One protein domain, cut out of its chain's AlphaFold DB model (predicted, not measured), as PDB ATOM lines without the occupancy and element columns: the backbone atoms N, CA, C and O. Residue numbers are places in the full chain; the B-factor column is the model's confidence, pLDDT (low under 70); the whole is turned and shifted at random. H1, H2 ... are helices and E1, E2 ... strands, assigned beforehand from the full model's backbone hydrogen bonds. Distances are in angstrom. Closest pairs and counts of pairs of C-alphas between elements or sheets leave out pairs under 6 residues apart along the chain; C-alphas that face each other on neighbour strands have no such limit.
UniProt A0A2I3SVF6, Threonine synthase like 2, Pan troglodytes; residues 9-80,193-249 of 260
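What this domain is: This is residues 9 to 80 and 193 to 249 of the 260 residues of the protein "Threonine synthase like 2" of Pan troglodytes (UniProt A0A2I3SVF6). A small antiparallel hairpin of two strands, E1 and E2, covers residues 204 to 212 of the long helix H4, which runs through the middle of the domain. H2 packs on residues 199 to 207 of H4 and is the first helix of a helical hairpin with H3; H5 packs on residues 198 to 201, and the last stretch folds back to pair briefly with E3. The 129 printed residues, under half of them in named elements, run H1 H2 H3 E1 E2 H4 E3 H5, mostly helix. The whole is compact, with a radius of gyration of the C-alphas of 14.8 A and spans of 42 by 35 by 28 A.

How they stand to each other: E1, residues 61 to 64, and E2, residues 70 to 73, form a hairpin at 156 degrees; N 63 and O 71 are within hydrogen-bond range at 2.8 A. H4, residues 195 to 212, has Ala 208 closest to E2, its C-alpha 6.8 A from that of Leu 72. H2, residues 21 to 32, touches H4 at a steep tilt of 49 degrees, closest at C-alphas Val 25 and Ala 203, 5.5 A. H3, residues 40 to 51, touches H2, closest at C-alphas Lys 26 and Asn 44, 5.9 A. H1, residues 10 to 16, is near H4 and close to but not clearly touching H2. H5, residues 234 to 237, touches H4, closest at C-alphas Gln 201 and Asn 235, 6.5 A. E3, residues 224 to 226, pairs with no named strand. Every O i to N i+4 pair is within hydrogen-bond range in H1 and H3, 7 of 8 in H2 and 11 of 14 in H4; H5 is too short for one.

Where its parts are: H4 is 26.4 A long, H2 17.4 A and H3 16.7 A. H1 begins at C-alpha 10, (140.053, 224.892, 113.296); H5 ends at C-alpha 237, (161.635, 228.322, 121.961).

The domain as a whole: Residues 81 to 192 are not printed, a 21.3 A gap between C-alphas 80 and 193. The link H4 to E3 is long. The model's pLDDT is under 70 at residue 232 and residues 240 to 249.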
ATOM      1  N   ASP A   9     141.802 222.233 117.032       89.69
ATOM      2  CA  ASP A   9     141.011 222.200 115.819       89.69
ATOM      3  C   ASP A   9     140.805 223.612 115.249       89.69
ATOM      4  O   ASP A   9     141.096 224.648 115.858       89.69
ATOM      5  N   ARG A  10     140.304 223.647 114.017       87.19
ATOM      6  CA  ARG A  10     140.053 224.892 113.296       87.19
ATOM      7  C   ARG A  10     139.018 225.766 113.995       87.19
ATOM      8  O   ARG A  10     139.148 226.984 113.965       87.19
ATOM      9  N   GLU A  11     137.989 225.156 114.575       90.94
ATOM     10  CA  GLU A  11     136.925 225.890 115.254       90.94
ATOM     11  C   GLU A  11     137.495 226.673 116.440       90.94
ATOM     12  O   GLU A  11     137.269 227.878 116.548       90.94
ATOM     13  N   THR A  12     138.338 226.021 117.242       93.19
ATOM     14  CA  THR A  12     139.077 226.629 118.349       93.19
ATOM     15  C   THR A  12     139.961 227.768 117.856       93.19
ATOM     16  O   THR A  12     139.901 228.866 118.402       93.19
ATOM     17  N   LEU A  13     140.739 227.563 116.785       92.38
ATOM     18  CA  LEU A  13     141.574 228.627 116.210       92.38
ATOM     19  C   LEU A  13     140.745 229.830 115.731       92.38
ATOM     20  O   LEU A  13     141.127 230.973 115.981       92.38
ATOM     21  N   CYS A  14     139.605 229.592 115.076       91.88
ATOM     22  CA  CYS A  14     138.683 230.646 114.655       91.88
ATOM     23  C   CYS A  14     138.137 231.423 115.854       91.88
ATOM     24  O   CYS A  14     138.182 232.653 115.848       91.88
ATOM     25  N   GLN A  15     137.687 230.734 116.903       94.44
ATOM     26  CA  GLN A  15     137.225 231.378 118.133       94.44
ATOM     27  C   GLN A  15     138.347 232.208 118.773       94.44
ATOM     28  O   GLN A  15     138.159 233.387 119.081       94.44
ATOM     29  N   TRP A  16     139.543 231.632 118.895       95.56
ATOM     30  CA  TRP A  16     140.700 232.269 119.519       95.56
ATOM     31  C   TRP A  16     141.227 233.477 118.749       95.56
ATOM     32  O   TRP A  16     141.723 234.416 119.368       95.56
ATOM     33  N   SER A  17     141.058 233.507 117.425       94.38
ATOM     34  CA  SER A  17     141.436 234.658 116.593       94.38
ATOM     35  C   SER A  17     140.690 235.950 116.944       94.38
ATOM     36  O   SER A  17     141.166 237.041 116.635       94.38
ATOM     37  N   THR A  18     139.546 235.837 117.627       94.94
ATOM     38  CA  THR A  18     138.728 236.978 118.065       94.94
ATOM     39  C   THR A  18     139.047 237.449 119.486       94.94
ATOM     40  O   THR A  18     138.522 238.471 119.933       94.94
ATOM     41  N   LEU A  19     139.900 236.720 120.215       96.44
ATOM     42  CA  LEU A  19     140.216 237.027 121.604       96.44
ATOM     43  C   LEU A  19     141.178 238.213 121.720       96.44
ATOM     44  O   LEU A  19     142.073 238.426 120.902       96.44
ATOM     45  N   SER A  20     141.032 238.954 122.819       96.81
ATOM     46  CA  SER A  20     142.082 239.867 123.276       96.81
ATOM     47  C   SER A  20     143.341 239.087 123.666       96.81
ATOM     48  O   SER A  20     143.261 237.904 124.000       96.81
ATOM     49  N   TYR A  21     144.497 239.756 123.706       96.75
ATOM     50  CA  TYR A  21     145.741 239.120 124.139       96.75
ATOM     51  C   TYR A  21     145.625 238.449 125.530       96.75
ATOM     52  O   TYR A  21     145.940 237.262 125.626       96.75
ATOM     53  N   PRO A  22     145.086 239.100 126.588       97.44
ATOM     54  CA  PRO A  22     144.830 238.424 127.864       97.44
ATOM     55  C   PRO A  22     143.895 237.217 127.751       97.44
ATOM     56  O   PRO A  22     144.136 236.198 128.390       97.44
ATOM     57  N   GLY A  23     142.842 237.313 126.930       97.56
ATOM     58  CA  GLY A  23     141.920 236.202 126.682       97.56
ATOM     59  C   GLY A  23     142.621 234.997 126.057       97.56
ATOM     60  O   GLY A  23     142.427 233.869 126.496       97.56
ATOM     61  N   LEU A  24     143.503 235.241 125.091       97.12
ATOM     62  CA  LEU A  24     144.298 234.197 124.459       97.12
ATOM     63  C   LEU A  24     145.304 233.563 125.431       97.12
ATOM     64  O   LEU A  24     145.465 232.345 125.425       97.12
ATOM     65  N   VAL A  25     145.943 234.357 126.299       97.56
ATOM     66  CA  VAL A  25     146.820 233.833 127.365       97.56
ATOM     67  C   VAL A  25     146.038 232.910 128.303       97.56
ATOM     68  O   VAL A  25     146.542 231.846 128.650       97.56
ATOM     69  N   LYS A  26     144.801 233.268 128.678       97.88
ATOM     70  CA  LYS A  26     143.928 232.437 129.529       97.88
ATOM     71  C   LYS A  26     143.630 231.082 128.896       97.88
ATOM     72  O   LYS A  26     143.847 230.054 129.535       97.88
ATOM     73  N   GLU A  27     143.182 231.080 127.644       96.94
ATOM     74  CA  GLU A  27     142.833 229.842 126.945       96.94
ATOM     75  C   GLU A  27     144.068 228.960 126.692       96.94
ATOM     76  O   GLU A  27     144.029 227.763 126.967       96.94
ATOM     77  N   LEU A  28     145.205 229.544 126.292       94.88
ATOM     78  CA  LEU A  28     146.462 228.800 126.153       94.88
ATOM     79  C   LEU A  28     146.947 228.226 127.484       94.88
ATOM     80  O   LEU A  28     147.342 227.064 127.531       94.88
ATOM     81  N   CYS A  29     146.924 229.001 128.571       95.19
ATOM     82  CA  CYS A  29     147.350 228.507 129.878       95.19
ATOM     83  C   CYS A  29     146.473 227.351 130.374       95.19
ATOM     84  O   CYS A  29     147.008 226.385 130.919       95.19
ATOM     85  N   ALA A  30     145.159 227.413 130.142       95.19
ATOM     86  CA  ALA A  30     144.212 226.377 130.551       95.19
ATOM     87  C   ALA A  30     144.442 225.021 129.857       95.19
ATOM     88  O   ALA A  30     144.047 223.993 130.400       95.19
ATOM     89  N   LEU A  31     145.123 224.983 128.705       93.38
ATOM     90  CA  LEU A  31     145.498 223.721 128.055       93.38
ATOM     91  C   LEU A  31     146.572 222.935 128.818       93.38
ATOM     92  O   LEU A  31     146.662 221.720 128.678       93.38
ATOM     93  N   PHE A  32     147.428 223.630 129.570       92.06
ATOM     94  CA  PHE A  32     148.592 223.031 130.236       92.06
ATOM     95  C   PHE A  32     148.474 223.033 131.760       92.06
ATOM     96  O   PHE A  32     149.262 222.371 132.436       92.06
ATOM     97  N   ILE A  33     147.532 223.799 132.307       92.38
ATOM     98  CA  ILE A  33     147.272 223.890 133.739       92.38
ATOM     99  C   ILE A  33     145.897 223.281 133.996       92.38
ATOM    100  O   ILE A  33     144.875 223.911 133.735       92.38
ATOM    101  N   GLY A  34     145.889 222.050 134.509       91.38
ATOM    102  CA  GLY A  34     144.657 221.342 134.838       91.38
ATOM    103  C   GLY A  34     143.834 222.074 135.900       91.38
ATOM    104  O   GLY A  34     144.370 222.621 136.872       91.38
ATOM    105  N   SER A  35     142.514 222.079 135.713       93.06
ATOM    106  CA  SER A  35     141.557 222.768 136.594       93.06
ATOM    107  C   SER A  35     141.568 222.264 138.043       93.06
ATOM    108  O   SER A  35     141.185 222.989 138.957       93.06
ATOM    109  N   GLU A  36     142.039 221.037 138.263       93.75
ATOM    110  CA  GLU A  36     142.254 220.427 139.572       93.75
ATOM    111  C   GLU A  36     143.430 221.052 140.335       93.75
ATOM    112  O   GLU A  36     143.425 221.081 141.566       93.75
ATOM    113  N   LEU A  37     144.433 221.567 139.615       93.44
ATOM    114  CA  LEU A  37     145.585 222.247 140.199       93.44
ATOM    115  C   LEU A  37     145.284 223.730 140.451       93.44
ATOM    116  O   LEU A  37     145.661 224.273 141.494       93.44
ATOM    117  N   LEU A  38     144.631 224.377 139.486       95.44
ATOM    118  CA  LEU A  38     144.266 225.789 139.523       95.44
ATOM    119  C   LEU A  38     142.925 225.973 138.787       95.44
ATOM    120  O   LEU A  38     142.900 225.877 137.559       95.44
ATOM    121  N   PRO A  39     141.816 226.233 139.508       97.06
ATOM    122  CA  PRO A  39     140.506 226.438 138.895       97.06
ATOM    123  C   PRO A  39     140.524 227.549 137.837       97.06
ATOM    124  O   PRO A  39     141.222 228.552 138.002       97.06
ATOM    125  N   LYS A  40     139.732 227.396 136.763       96.06
ATOM    126  CA  LYS A  40     139.754 228.309 135.601       96.06
ATOM    127  C   LYS A  40     139.505 229.771 135.993       96.06
ATOM    128  O   LYS A  40     140.199 230.651 135.495       96.06
ATOM    129  N   ASP A  41     138.573 230.027 136.907       97.44
ATOM    130  CA  ASP A  41     138.269 231.390 137.361       97.44
ATOM    131  C   ASP A  41     139.452 232.013 138.117       97.44
ATOM    132  O   ASP A  41     139.836 233.148 137.847       97.44
ATOM    133  N   GLU A  42     140.121 231.239 138.977       98.06
ATOM    134  CA  GLU A  42     141.315 231.698 139.696       98.06
ATOM    135  C   GLU A  42     142.507 231.918 138.747       98.06
ATOM    136  O   GLU A  42     143.241 232.897 138.899       98.06
ATOM    137  N   LEU A  43     142.690 231.053 137.738       98.00
ATOM    138  CA  LEU A  43     143.682 231.252 136.672       98.00
ATOM    139  C   LEU A  43     143.427 232.561 135.917       98.00
ATOM    140  O   LEU A  43     144.357 233.342 135.696       98.00
ATOM    141  N   ASN A  44     142.172 232.808 135.543       98.12
ATOM    142  CA  ASN A  44     141.772 234.017 134.833       98.12
ATOM    143  C   ASN A  44     142.064 235.272 135.661       98.12
ATOM    144  O   ASN A  44     142.667 236.208 135.135       98.12
ATOM    145  N   ASP A  45     141.723 235.252 136.949       98.44
ATOM    146  CA  ASP A  45     141.983 236.351 137.878       98.44
ATOM    147  C   ASP A  45     143.482 236.636 138.045       98.44
ATOM    148  O   ASP A  45     143.903 237.793 138.108       98.44
ATOM    149  N   LEU A  46     144.314 235.590 138.116       98.06
ATOM    150  CA  LEU A  46     145.771 235.730 138.197       98.06
ATOM    151  C   LEU A  46     146.338 236.397 136.937       98.06
ATOM    152  O   LEU A  46     147.199 237.273 137.039       98.06
ATOM    153  N   ILE A  47     145.841 236.020 135.757       97.94
ATOM    154  CA  ILE A  47     146.256 236.620 134.483       97.94
ATOM    155  C   ILE A  47     145.782 238.076 134.381       97.94
ATOM    156  O   ILE A  47     146.556 238.944 133.974       97.94
ATOM    157  N   ASP A  48     144.556 238.380 134.811       97.88
ATOM    158  CA  ASP A  48     144.048 239.756 134.826       97.88
ATOM    159  C   ASP A  48     144.860 240.647 135.774       97.88
ATOM    160  O   ASP A  48     145.244 241.762 135.409       97.88
ATOM    161  N   ARG A  49     145.220 240.141 136.961       97.25
ATOM    162  CA  ARG A  49     146.130 240.844 137.876       97.25
ATOM    163  C   ARG A  49     147.499 241.081 137.250       97.25
ATOM    164  O   ARG A  49     148.007 242.199 137.352       97.25
ATOM    165  N   ALA A  50     148.071 240.080 136.580       96.75
ATOM    166  CA  ALA A  50     149.365 240.201 135.909       96.75
ATOM    167  C   ALA A  50     149.377 241.328 134.864       96.75
ATOM    168  O   ALA A  50     150.339 242.093 134.797       96.75
ATOM    169  N   PHE A  51     148.302 241.471 134.085       97.25
ATOM    170  CA  PHE A  51     148.222 242.486 133.032       97.25
ATOM    171  C   PHE A  51     147.635 243.833 133.477       97.25
ATOM    172  O   PHE A  51     147.764 244.815 132.751       97.25
ATOM    173  N   SER A  52     147.079 243.936 134.686       95.25
ATOM    174  CA  SER A  52     146.455 245.167 135.207       95.25
ATOM    175  C   SER A  52     147.367 246.402 135.243       95.25
ATOM    176  O   SER A  52     146.883 247.533 135.239       95.25
ATOM    177  N   ARG A  53     148.691 246.201 135.284       91.00
ATOM    178  CA  ARG A  53     149.695 247.276 135.368       91.00
ATOM    179  C   ARG A  53     150.277 247.676 134.010       91.00
ATOM    180  O   ARG A  53     151.118 248.575 133.952       91.00
ATOM    181  N   PHE A  54     149.836 247.035 132.928       95.19
ATOM    182  CA  PHE A  54     150.210 247.419 131.571       95.19
ATOM    183  C   PHE A  54     149.497 248.714 131.200       95.19
ATOM    184  O   PHE A  54     148.303 248.885 131.434       95.19
ATOM    185  N   ARG A  55     150.245 249.654 130.622       88.69
ATOM    186  CA  ARG A  55     149.711 250.990 130.309       88.69
ATOM    187  C   ARG A  55     148.871 250.993 129.041       88.69
ATOM    188  O   ARG A  55     148.004 251.847 128.878       88.69
ATOM    189  N   HIS A  56     149.149 250.057 128.138       90.88
ATOM    190  CA  HIS A  56     148.397 249.888 126.907       90.88
ATOM    191  C   HIS A  56     147.231 248.930 127.140       90.88
ATOM    192  O   HIS A  56     147.437 247.808 127.599       90.88
ATOM    193  N   ARG A  57     146.012 249.351 126.783       88.69
ATOM    194  CA  ARG A  57     144.783 248.566 126.998       88.69
ATOM    195  C   ARG A  57     144.842 247.183 126.346       88.69
ATOM    196  O   ARG A  57     144.283 246.236 126.882       88.69
ATOM    197  N   GLU A  58     145.502 247.078 125.196       91.00
ATOM    198  CA  GLU A  58     145.614 245.813 124.460       91.00
ATOM    199  C   GLU A  58     146.733 244.902 124.981       91.00
ATOM    200  O   GLU A  58     146.801 243.754 124.557       91.00
ATOM    201  N   VAL A  59     147.578 245.376 125.913       96.06
ATOM    202  CA  VAL A  59     148.788 244.704 126.437       96.06
ATOM    203  C   VAL A  59     149.887 244.514 125.382       96.06
ATOM    204  O   VAL A  59     151.030 244.895 125.622       96.06
ATOM    205  N   VAL A  60     149.532 243.996 124.208       94.81
ATOM    206  CA  VAL A  60     150.367 243.816 123.017       94.81
ATOM    207  C   VAL A  60     149.684 244.501 121.835       94.81
ATOM    208  O   VAL A  60     148.464 244.419 121.702       94.81
ATOM    209  N   HIS A  61     150.456 245.158 120.971       93.50
ATOM    210  CA  HIS A  61     149.932 245.853 119.792       93.50
ATOM    211  C   HIS A  61     150.660 245.409 118.516       93.50
ATOM    212  O   HIS A  61     151.852 245.118 118.556       93.50
ATOM    213  N   LEU A  62     149.968 245.339 117.373       92.50
ATOM    214  CA  LEU A  62     150.593 245.048 116.077       92.50
ATOM    215  C   LEU A  62     150.628 246.312 115.209       92.50
ATOM    216  O   LEU A  62     149.641 246.670 114.563       92.50
ATOM    217  N   SER A  63     151.799 246.933 115.131       93.69
ATOM    218  CA  SER A  63     152.057 248.090 114.281       93.69
ATOM    219  C   SER A  63     152.330 247.662 112.840       93.69
ATOM    220  O   SER A  63     153.284 246.939 112.551       93.69
ATOM    221  N   ARG A  64     151.495 248.127 111.906       92.81
ATOM    222  CA  ARG A  64     151.632 247.826 110.472       92.81
ATOM    223  C   ARG A  64     152.523 248.863 109.791       92.81
ATOM    224  O   ARG A  64     152.216 250.055 109.799       92.81
ATOM    225  N   LEU A  65     153.613 248.412 109.177       90.94
ATOM    226  CA  LEU A  65     154.535 249.233 108.393       90.94
ATOM    227  C   LEU A  65     154.312 249.018 106.886       90.94
ATOM    228  O   LEU A  65     153.421 248.294 106.439       90.94
ATOM    229  N   ARG A  66     155.120 249.696 106.065       87.12
ATOM    230  CA  ARG A  66     155.048 249.575 104.601       87.12
ATOM    231  C   ARG A  66     155.445 248.167 104.143       87.12
ATOM    232  O   ARG A  66     156.255 247.501 104.781       87.12
ATOM    233  N   ASN A  67     154.929 247.764 102.982       86.88
ATOM    234  CA  ASN A  67     155.297 246.524 102.284       86.88
ATOM    235  C   ASN A  67     155.012 245.233 103.074       86.88
ATOM    236  O   ASN A  67     155.735 244.253 102.927       86.88
ATOM    237  N   GLY A  68     153.976 245.231 103.918       80.62
ATOM    238  CA  GLY A  68     153.579 244.046 104.687       80.62
ATOM    239  C   GLY A  68     154.495 243.717 105.867       80.62
ATOM    240  O   GLY A  68     154.320 242.675 106.491       80.62
ATOM    241  N   LEU A  69     155.454 244.590 106.194       88.69
ATOM    242  CA  LEU A  69     156.231 244.478 107.423       88.69
ATOM    243  C   LEU A  69     155.346 244.875 108.608       88.69
ATOM    244  O   LEU A  69     154.781 245.964 108.616       88.69
ATOM    245  N   ASN A  70     155.258 244.017 109.618       92.31
ATOM    246  CA  ASN A  70     154.543 244.304 110.857       92.31
ATOM    247  C   ASN A  70     155.509 244.207 112.040       92.31
ATOM    248  O   ASN A  70     156.432 243.393 112.024       92.31
ATOM    249  N   VAL A  71     155.293 245.035 113.057       94.50
ATOM    250  CA  VAL A  71     156.056 245.040 114.307       94.50
ATOM    251  C   VAL A  71     155.103 244.720 115.445       94.50
ATOM    252  O   VAL A  71     154.110 245.416 115.640       94.50
ATOM    253  N   LEU A  72     155.400 243.652 116.179       94.69
ATOM    254  CA  LEU A  72     154.655 243.280 117.373       94.69
ATOM    255  C   LEU A  72     155.259 243.996 118.581       94.69
ATOM    256  O   LEU A  72     156.366 243.676 119.012       94.69
ATOM    257  N   GLU A  73     154.534 244.972 119.107       95.56
ATOM    258  CA  GLU A  73     154.939 245.772 120.253       95.56
ATOM    259  C   GLU A  73     154.686 245.002 121.552       95.56
ATOM    260  O   GLU A  73     153.543 244.800 121.968       95.56
ATOM    261  N   LEU A  74     155.768 244.554 122.194       95.50
ATOM    262  CA  LEU A  74     155.736 243.751 123.426       95.50
ATOM    263  C   LEU A  74     156.200 244.535 124.668       95.50
ATOM    264  O   LEU A  74     156.331 243.973 125.751       95.50
ATOM    265  N   TRP A  75     156.444 245.838 124.529       94.94
ATOM    266  CA  TRP A  75     157.086 246.695 125.534       94.94
ATOM    267  C   TRP A  75     156.108 247.613 126.286       94.94
ATOM    268  O   TRP A  75     156.499 248.652 126.815       94.94
ATOM    269  N   HIS A  76     154.821 247.278 126.343       96.12
ATOM    270  CA  HIS A  76     153.828 248.118 127.034       96.12
ATOM    271  C   HIS A  76     153.672 247.822 128.534       96.12
ATOM    272  O   HIS A  76     152.809 248.410 129.202       96.12
ATOM    273  N   GLY A  77     154.491 246.909 129.056       95.56
ATOM    274  CA  GLY A  77     154.616 246.649 130.483       95.56
ATOM    275  C   GLY A  77     155.355 247.768 131.222       95.56
ATOM    276  O   GLY A  77     155.770 248.775 130.645       95.56
ATOM    277  N   VAL A  78     155.488 247.608 132.536       95.00
ATOM    278  CA  VAL A  78     156.064 248.632 133.421       95.00
ATOM    279  C   VAL A  78     157.552 248.861 133.150       95.00
ATOM    280  O   VAL A  78     158.031 249.987 133.307       95.00
ATOM    281  N   THR A  79     158.278 247.820 132.734       95.88
ATOM    282  CA  THR A  79     159.726 247.883 132.504       95.88
ATOM    283  C   THR A  79     160.091 248.135 131.046       95.88
ATOM    284  O   THR A  79     161.265 248.343 130.742       95.88
ATOM    285  N   TYR A  80     159.088 248.237 130.170       94.69
ATOM    286  CA  TYR A  80     159.235 248.465 128.733       94.69
ATOM    287  C   TYR A  80     159.988 247.349 128.003       94.69
ATOM    288  O   TYR A  80     160.723 247.605 127.053       94.69
ATOM    289  N   ILE A 193     164.195 229.254 131.142       71.50
ATOM    290  CA  ILE A 193     163.848 227.826 131.131       71.50
ATOM    291  C   ILE A 193     162.552 227.505 131.887       71.50
ATOM    292  O   ILE A 193     162.056 226.382 131.810       71.50
ATOM    293  N   ASN A 194     162.009 228.456 132.655       83.81
ATOM    294  CA  ASN A 194     160.780 228.231 133.403       83.81
ATOM    295  C   ASN A 194     159.605 228.018 132.433       83.81
ATOM    296  O   ASN A 194     159.310 228.880 131.605       83.81
ATOM    297  N   TRP A 195     158.909 226.885 132.562       87.31
ATOM    298  CA  TRP A 195     157.837 226.502 131.641       87.31
ATOM    299  C   TRP A 195     156.679 227.506 131.599       87.31
ATOM    300  O   TRP A 195     156.160 227.784 130.523       87.31
ATOM    301  N   SER A 196     156.328 228.126 132.732       89.56
ATOM    302  CA  SER A 196     155.299 229.175 132.759       89.56
ATOM    303  C   SER A 196     155.682 230.358 131.871       89.56
ATOM    304  O   SER A 196     154.813 230.943 131.224       89.56
ATOM    305  N   ARG A 197     156.980 230.683 131.781       90.75
ATOM    306  CA  ARG A 197     157.434 231.781 130.929       90.75
ATOM    307  C   ARG A 197     157.283 231.459 129.449       90.75
ATOM    308  O   ARG A 197     156.815 232.315 128.704       90.75
ATOM    309  N   VAL A 198     157.663 230.244 129.050       88.44
ATOM    310  CA  VAL A 198     157.511 229.755 127.669       88.44
ATOM    311  C   VAL A 198     156.034 229.729 127.283       88.44
ATOM    312  O   VAL A 198     155.669 230.264 126.243       88.44
ATOM    313  N   LEU A 199     155.183 229.200 128.162       89.19
ATOM    314  CA  LEU A 199     153.742 229.100 127.953       89.19
ATOM    315  C   LEU A 199     153.089 230.458 127.658       89.19
ATOM    316  O   LEU A 199     152.361 230.595 126.682       89.19
ATOM    317  N   VAL A 200     153.385 231.484 128.458       91.81
ATOM    318  CA  VAL A 200     152.827 232.829 128.228       91.81
ATOM    319  C   VAL A 200     153.412 233.464 126.964       91.81
ATOM    320  O   VAL A 200     152.703 234.147 126.234       91.81
ATOM    321  N   GLN A 201     154.686 233.201 126.658       91.69
ATOM    322  CA  GLN A 201     155.327 233.678 125.428       91.69
ATOM    323  C   GLN A 201     154.774 233.011 124.160       91.69
ATOM    324  O   GLN A 201     154.824 233.598 123.085       91.69
ATOM    325  N   MET A 202     154.196 231.813 124.242       91.00
ATOM    326  CA  MET A 202     153.512 231.229 123.083       91.00
ATOM    327  C   MET A 202     152.324 232.095 122.639       91.00
ATOM    328  O   MET A 202     152.042 232.189 121.443       91.00
ATOM    329  N   ALA A 203     151.655 232.778 123.573       94.12
ATOM    330  CA  ALA A 203     150.463 233.564 123.279       94.12
ATOM    331  C   ALA A 203     150.727 234.738 122.332       94.12
ATOM    332  O   ALA A 203     149.894 235.005 121.469       94.12
ATOM    333  N   HIS A 204     151.877 235.416 122.422       92.94
ATOM    334  CA  HIS A 204     152.160 236.537 121.515       92.94
ATOM    335  C   HIS A 204     152.430 236.079 120.085       92.94
ATOM    336  O   HIS A 204     152.125 236.820 119.155       92.94
ATOM    337  N   HIS A 205     152.909 234.849 119.890       91.69
ATOM    338  CA  HIS A 205     153.063 234.261 118.558       91.69
ATOM    339  C   HIS A 205     151.711 233.902 117.937       91.69
ATOM    340  O   HIS A 205     151.459 234.256 116.786       91.69
ATOM    341  N   PHE A 206     150.811 233.281 118.708       93.00
ATOM    342  CA  PHE A 206     149.430 233.042 118.269       93.00
ATOM    343  C   PHE A 206     148.705 234.360 117.969       93.00
ATOM    344  O   PHE A 206     148.089 234.504 116.916       93.00
ATOM    345  N   PHE A 207     148.832 235.349 118.857       94.38
ATOM    346  CA  PHE A 207     148.228 236.665 118.677       94.38
ATOM    347  C   PHE A 207     148.734 237.348 117.405       94.38
ATOM    348  O   PHE A 207     147.935 237.800 116.589       94.38
ATOM    349  N   ALA A 208     150.054 237.386 117.199       92.81
ATOM    350  CA  ALA A 208     150.648 237.979 116.007       92.81
ATOM    351  C   ALA A 208     150.165 237.292 114.729       92.81
ATOM    352  O   ALA A 208     149.817 237.979 113.769       92.81
ATOM    353  N   TYR A 209     150.101 235.958 114.737       92.06
ATOM    354  CA  TYR A 209     149.566 235.185 113.627       92.06
ATOM    355  C   TYR A 209     148.130 235.614 113.305       92.06
ATOM    356  O   TYR A 209     147.878 236.085 112.198       92.06
ATOM    357  N   PHE A 210     147.219 235.566 114.283       92.69
ATOM    358  CA  PHE A 210     145.819 235.947 114.081       92.69
ATOM    359  C   PHE A 210     145.656 237.389 113.582       92.69
ATOM    360  O   PHE A 210     144.814 237.650 112.729       92.69
ATOM    361  N   GLN A 211     146.496 238.319 114.042       90.44
ATOM    362  CA  GLN A 211     146.470 239.719 113.597       90.44
ATOM    363  C   GLN A 211     147.039 239.937 112.182       90.44
ATOM    364  O   GLN A 211     146.707 240.932 111.523       90.44
ATOM    365  N   CYS A 212     147.907 239.034 111.712       89.12
ATOM    366  CA  CYS A 212     148.491 239.069 110.370       89.12
ATOM    367  C   CYS A 212     147.647 238.318 109.335       89.12
ATOM    368  O   CYS A 212     147.762 238.598 108.139       89.12
ATOM    369  N   THR A 213     146.806 237.377 109.765       84.62
ATOM    370  CA  THR A 213     145.984 236.563 108.869       84.62
ATOM    371  C   THR A 213     144.568 237.125 108.742       84.62
ATOM    372  O   THR A 213     143.820 237.092 109.715       84.62
ATOM    373  N   PRO A 214     144.147 237.603 107.556       70.25
ATOM    374  CA  PRO A 214     142.840 238.241 107.380       70.25
ATOM    375  C   PRO A 214     141.656 237.270 107.500       70.25
ATOM    376  O   PRO A 214     140.533 237.700 107.737       70.25
ATOM    377  N   SER A 215     141.890 235.970 107.308       76.81
ATOM    378  CA  SER A 215     140.903 234.915 107.517       76.81
ATOM    379  C   SER A 215     141.620 233.592 107.781       76.81
ATOM    380  O   SER A 215     142.689 233.330 107.226       76.81
ATOM    381  N   LEU A 216     141.009 232.756 108.619       82.94
ATOM    382  CA  LEU A 216     141.414 231.367 108.838       82.94
ATOM    383  C   LEU A 216     140.646 230.395 107.925       82.94
ATOM    384  O   LEU A 216     140.764 229.181 108.081       82.94
ATOM    385  N   ASP A 217     139.890 230.917 106.949       81.94
ATOM    386  CA  ASP A 217     139.057 230.130 106.039       81.94
ATOM    387  C   ASP A 217     139.815 229.491 104.874       81.94
ATOM    388  O   ASP A 217     139.303 228.570 104.238       81.94
ATOM    389  N   THR A 218     141.049 229.916 104.624       76.88
ATOM    390  CA  THR A 218     141.885 229.409 103.532       76.88
ATOM    391  C   THR A 218     142.623 228.124 103.902       76.88
ATOM    392  O   THR A 218     143.135 227.991 105.018       76.88
ATOM    393  N   HIS A 219     142.735 227.197 102.944       78.19
ATOM    394  CA  HIS A 219     143.495 225.952 103.087       78.19
ATOM    395  C   HIS A 219     144.504 225.747 101.940       78.19
ATOM    396  O   HIS A 219     144.091 225.746 100.780       78.19
ATOM    397  N   PRO A 220     145.807 225.549 102.245       78.62
ATOM    398  CA  PRO A 220     146.418 225.610 103.580       78.62
ATOM    399  C   PRO A 220     146.310 227.011 104.206       78.62
ATOM    400  O   PRO A 220     146.077 228.000 103.511       78.62
ATOM    401  N   LEU A 221     146.432 227.077 105.533       83.31
ATOM    402  CA  LEU A 221     146.511 228.346 106.252       83.31
ATOM    403  C   LEU A 221     147.704 229.183 105.730       83.31
ATOM    404  O   LEU A 221     148.728 228.604 105.351       83.31
ATOM    405  N   PRO A 222     147.589 230.523 105.678       83.81
ATOM    406  CA  PRO A 222     148.625 231.372 105.103       83.81
ATOM    407  C   PRO A 222     149.892 231.344 105.959       83.81
ATOM    408  O   PRO A 222     149.845 231.458 107.182       83.81
ATOM    409  N   LEU A 223     151.041 231.223 105.298       85.25
ATOM    410  CA  LEU A 223     152.335 231.239 105.967       85.25
ATOM    411  C   LEU A 223     152.649 232.646 106.494       85.25
ATOM    412  O   LEU A 223     152.573 233.620 105.743       85.25
ATOM    413  N   VAL A 224     153.075 232.733 107.756       86.06
ATOM    414  CA  VAL A 224     153.583 233.972 108.360       86.06
ATOM    415  C   VAL A 224     155.047 233.777 108.754       86.06
ATOM    416  O   VAL A 224     155.385 232.902 109.555       86.06
ATOM    417  N   GLU A 225     155.921 234.602 108.176       87.50
ATOM    418  CA  GLU A 225     157.347 234.636 108.503       87.50
ATOM    419  C   GLU A 225     157.579 235.528 109.730       87.50
ATOM    420  O   GLU A 225     157.163 236.688 109.749       87.50
ATOM    421  N   VAL A 226     158.257 234.995 110.751       86.00
ATOM    422  CA  VAL A 226     158.537 235.722 111.997       86.00
ATOM    423  C   VAL A 226     160.036 235.912 112.184       86.00
ATOM    424  O   VAL A 226     160.827 234.971 112.096       86.00
ATOM    425  N   VAL A 227     160.434 237.145 112.491       87.69
ATOM    426  CA  VAL A 227     161.803 237.500 112.875       87.69
ATOM    427  C   VAL A 227     161.824 237.720 114.383       87.69
ATOM    428  O   VAL A 227     161.222 238.669 114.876       87.69
ATOM    429  N   VAL A 228     162.521 236.848 115.115       86.00
ATOM    430  CA  VAL A 228     162.655 236.950 116.576       86.00
ATOM    431  C   VAL A 228     164.070 237.428 116.926       86.00
ATOM    432  O   VAL A 228     165.028 236.668 116.741       86.00
ATOM    433  N   PRO A 229     164.243 238.649 117.462       81.75
ATOM    434  CA  PRO A 229     165.530 239.118 117.969       81.75
ATOM    435  C   PRO A 229     165.912 238.242 119.161       81.75
ATOM    436  O   PRO A 229     165.193 238.191 120.161       81.75
ATOM    437  N   THR A 230     166.999 237.486 119.039       70.12
ATOM    438  CA  THR A 230     167.265 236.375 119.958       70.12
ATOM    439  C   THR A 230     168.575 236.565 120.716       70.12
ATOM    440  O   THR A 230     169.632 236.701 120.111       70.12
ATOM    441  N   GLY A 231     168.482 236.535 122.050       74.50
ATOM    442  CA  GLY A 231     169.605 236.317 122.969       74.50
ATOM    443  C   GLY A 231     169.589 234.873 123.480       74.50
ATOM    444  O   GLY A 231     169.880 233.944 122.736       74.50
ATOM    445  N   ALA A 232     169.130 234.658 124.717       66.88
ATOM    446  CA  ALA A 232     169.049 233.344 125.379       66.88
ATOM    447  C   ALA A 232     167.968 232.370 124.831       66.88
ATOM    448  O   ALA A 232     167.483 231.514 125.567       66.88
ATOM    449  N   ALA A 233     167.527 232.533 123.579       72.75
ATOM    450  CA  ALA A 233     166.601 231.654 122.843       72.75
ATOM    451  C   ALA A 233     165.196 231.377 123.426       72.75
ATOM    452  O   ALA A 233     164.386 230.780 122.729       72.75
ATOM    453  N   GLY A 234     164.835 231.848 124.627       70.38
ATOM    454  CA  GLY A 234     163.522 231.558 125.235       70.38
ATOM    455  C   GLY A 234     162.313 231.995 124.391       70.38
ATOM    456  O   GLY A 234     161.387 231.217 124.200       70.38
ATOM    457  N   ASN A 235     162.358 233.200 123.807       75.75
ATOM    458  CA  ASN A 235     161.279 233.697 122.941       75.75
ATOM    459  C   ASN A 235     161.149 232.876 121.641       75.75
ATOM    460  O   ASN A 235     160.048 232.638 121.151       75.75
ATOM    461  N   LEU A 236     162.282 232.412 121.103       76.88
ATOM    462  CA  LEU A 236     162.305 231.532 119.935       76.88
ATOM    463  C   LEU A 236     161.808 230.123 120.286       76.88
ATOM    464  O   LEU A 236     161.091 229.526 119.496       76.88
ATOM    465  N   ALA A 237     162.132 229.609 121.474       73.50
ATOM    466  CA  ALA A 237     161.635 228.322 121.961       73.50
ATOM    467  C   ALA A 237     160.114 228.321 122.199       73.50
ATOM    468  O   ALA A 237     159.492 227.265 122.158       73.50
ATOM    469  N   ALA A 238     159.522 229.496 122.429       74.19
ATOM    470  CA  ALA A 238     158.078 229.682 122.500       74.19
ATOM    471  C   ALA A 238     157.407 229.809 121.119       74.19
ATOM    472  O   ALA A 238     156.180 229.836 121.051       74.19
ATOM    473  N   LEU A 239     158.173 229.901 120.021       73.94
ATOM    474  CA  LEU A 239     157.600 229.882 118.680       73.94
ATOM    475  C   LEU A 239     156.987 228.495 118.439       73.94
ATOM    476  O   LEU A 239     157.701 227.492 118.553       73.94
ATOM    477  N   PRO A 240     155.688 228.403 118.110       68.19
ATOM    478  CA  PRO A 240     155.067 227.116 117.858       68.19
ATOM    479  C   PRO A 240     155.764 226.413 116.681       68.19
ATOM    480  O   PRO A 240     155.879 226.972 115.593       68.19
ATOM    481  N   GLY A 241     156.305 225.215 116.928       66.38
ATOM    482  CA  GLY A 241     157.082 224.458 115.941       66.38
ATOM    483  C   GLY A 241     156.215 223.755 114.891       66.38
ATOM    484  O   GLY A 241     155.004 223.922 114.855       66.38
ATOM    485  N   ALA A 242     156.820 222.882 114.077       56.22
ATOM    486  CA  ALA A 242     156.126 222.175 112.987       56.22
ATOM    487  C   ALA A 242     154.952 221.273 113.432       56.22
ATOM    488  O   ALA A 242     154.113 220.922 112.611       56.22
ATOM    489  N   ALA A 243     154.895 220.899 114.716       54.47
ATOM    490  CA  ALA A 243     153.787 220.151 115.318       54.47
ATOM    491  C   ALA A 243     152.657 221.056 115.859       54.47
ATOM    492  O   ALA A 243     151.692 220.559 116.436       54.47
ATOM    493  N   SER A 244     152.795 222.380 115.722       66.06
ATOM    494  CA  SER A 244     151.761 223.350 116.070       66.06
ATOM    495  C   SER A 244     150.676 223.406 114.995       66.06
ATOM    496  O   SER A 244     150.986 223.296 113.808       66.06
ATOM    497  N   PRO A 245     149.417 223.674 115.376       61.75
ATOM    498  CA  PRO A 245     148.339 223.898 114.419       61.75
ATOM    499  C   PRO A 245     148.484 225.210 113.614       61.75
ATOM    500  O   PRO A 245     147.735 225.413 112.659       61.75
ATOM    501  N   LEU A 246     149.433 226.098 113.958       65.56
ATOM    502  CA  LEU A 246     149.707 227.334 113.213       65.56
ATOM    503  C   LEU A 246     150.956 227.216 112.316       65.56
ATOM    504  O   LEU A 246     152.023 226.851 112.815       65.56
ATOM    505  N   PRO A 247     150.887 227.601 111.024       67.12
ATOM    506  CA  PRO A 247     152.039 227.611 110.121       67.12
ATOM    507  C   PRO A 247     152.916 228.857 110.345       67.12
ATOM    508  O   PRO A 247     152.989 229.758 109.506       67.12
ATOM    509  N   LEU A 248     153.588 228.913 111.495       65.94
ATOM    510  CA  LEU A 248     154.606 229.917 111.806       65.94
ATOM    511  C   LEU A 248     155.992 229.383 111.448       65.94
ATOM    512  O   LEU A 248     156.349 228.266 111.822       65.94
ATOM    513  N   GLN A 249     156.792 230.178 110.735       69.25
ATOM    514  CA  GLN A 249     158.168 229.803 110.407       69.25
ATOM    515  C   GLN A 249     159.158 230.905 110.796       69.25
ATOM    516  O   GLN A 249     158.922 232.080 110.490       69.25
TER     517      GLN A 249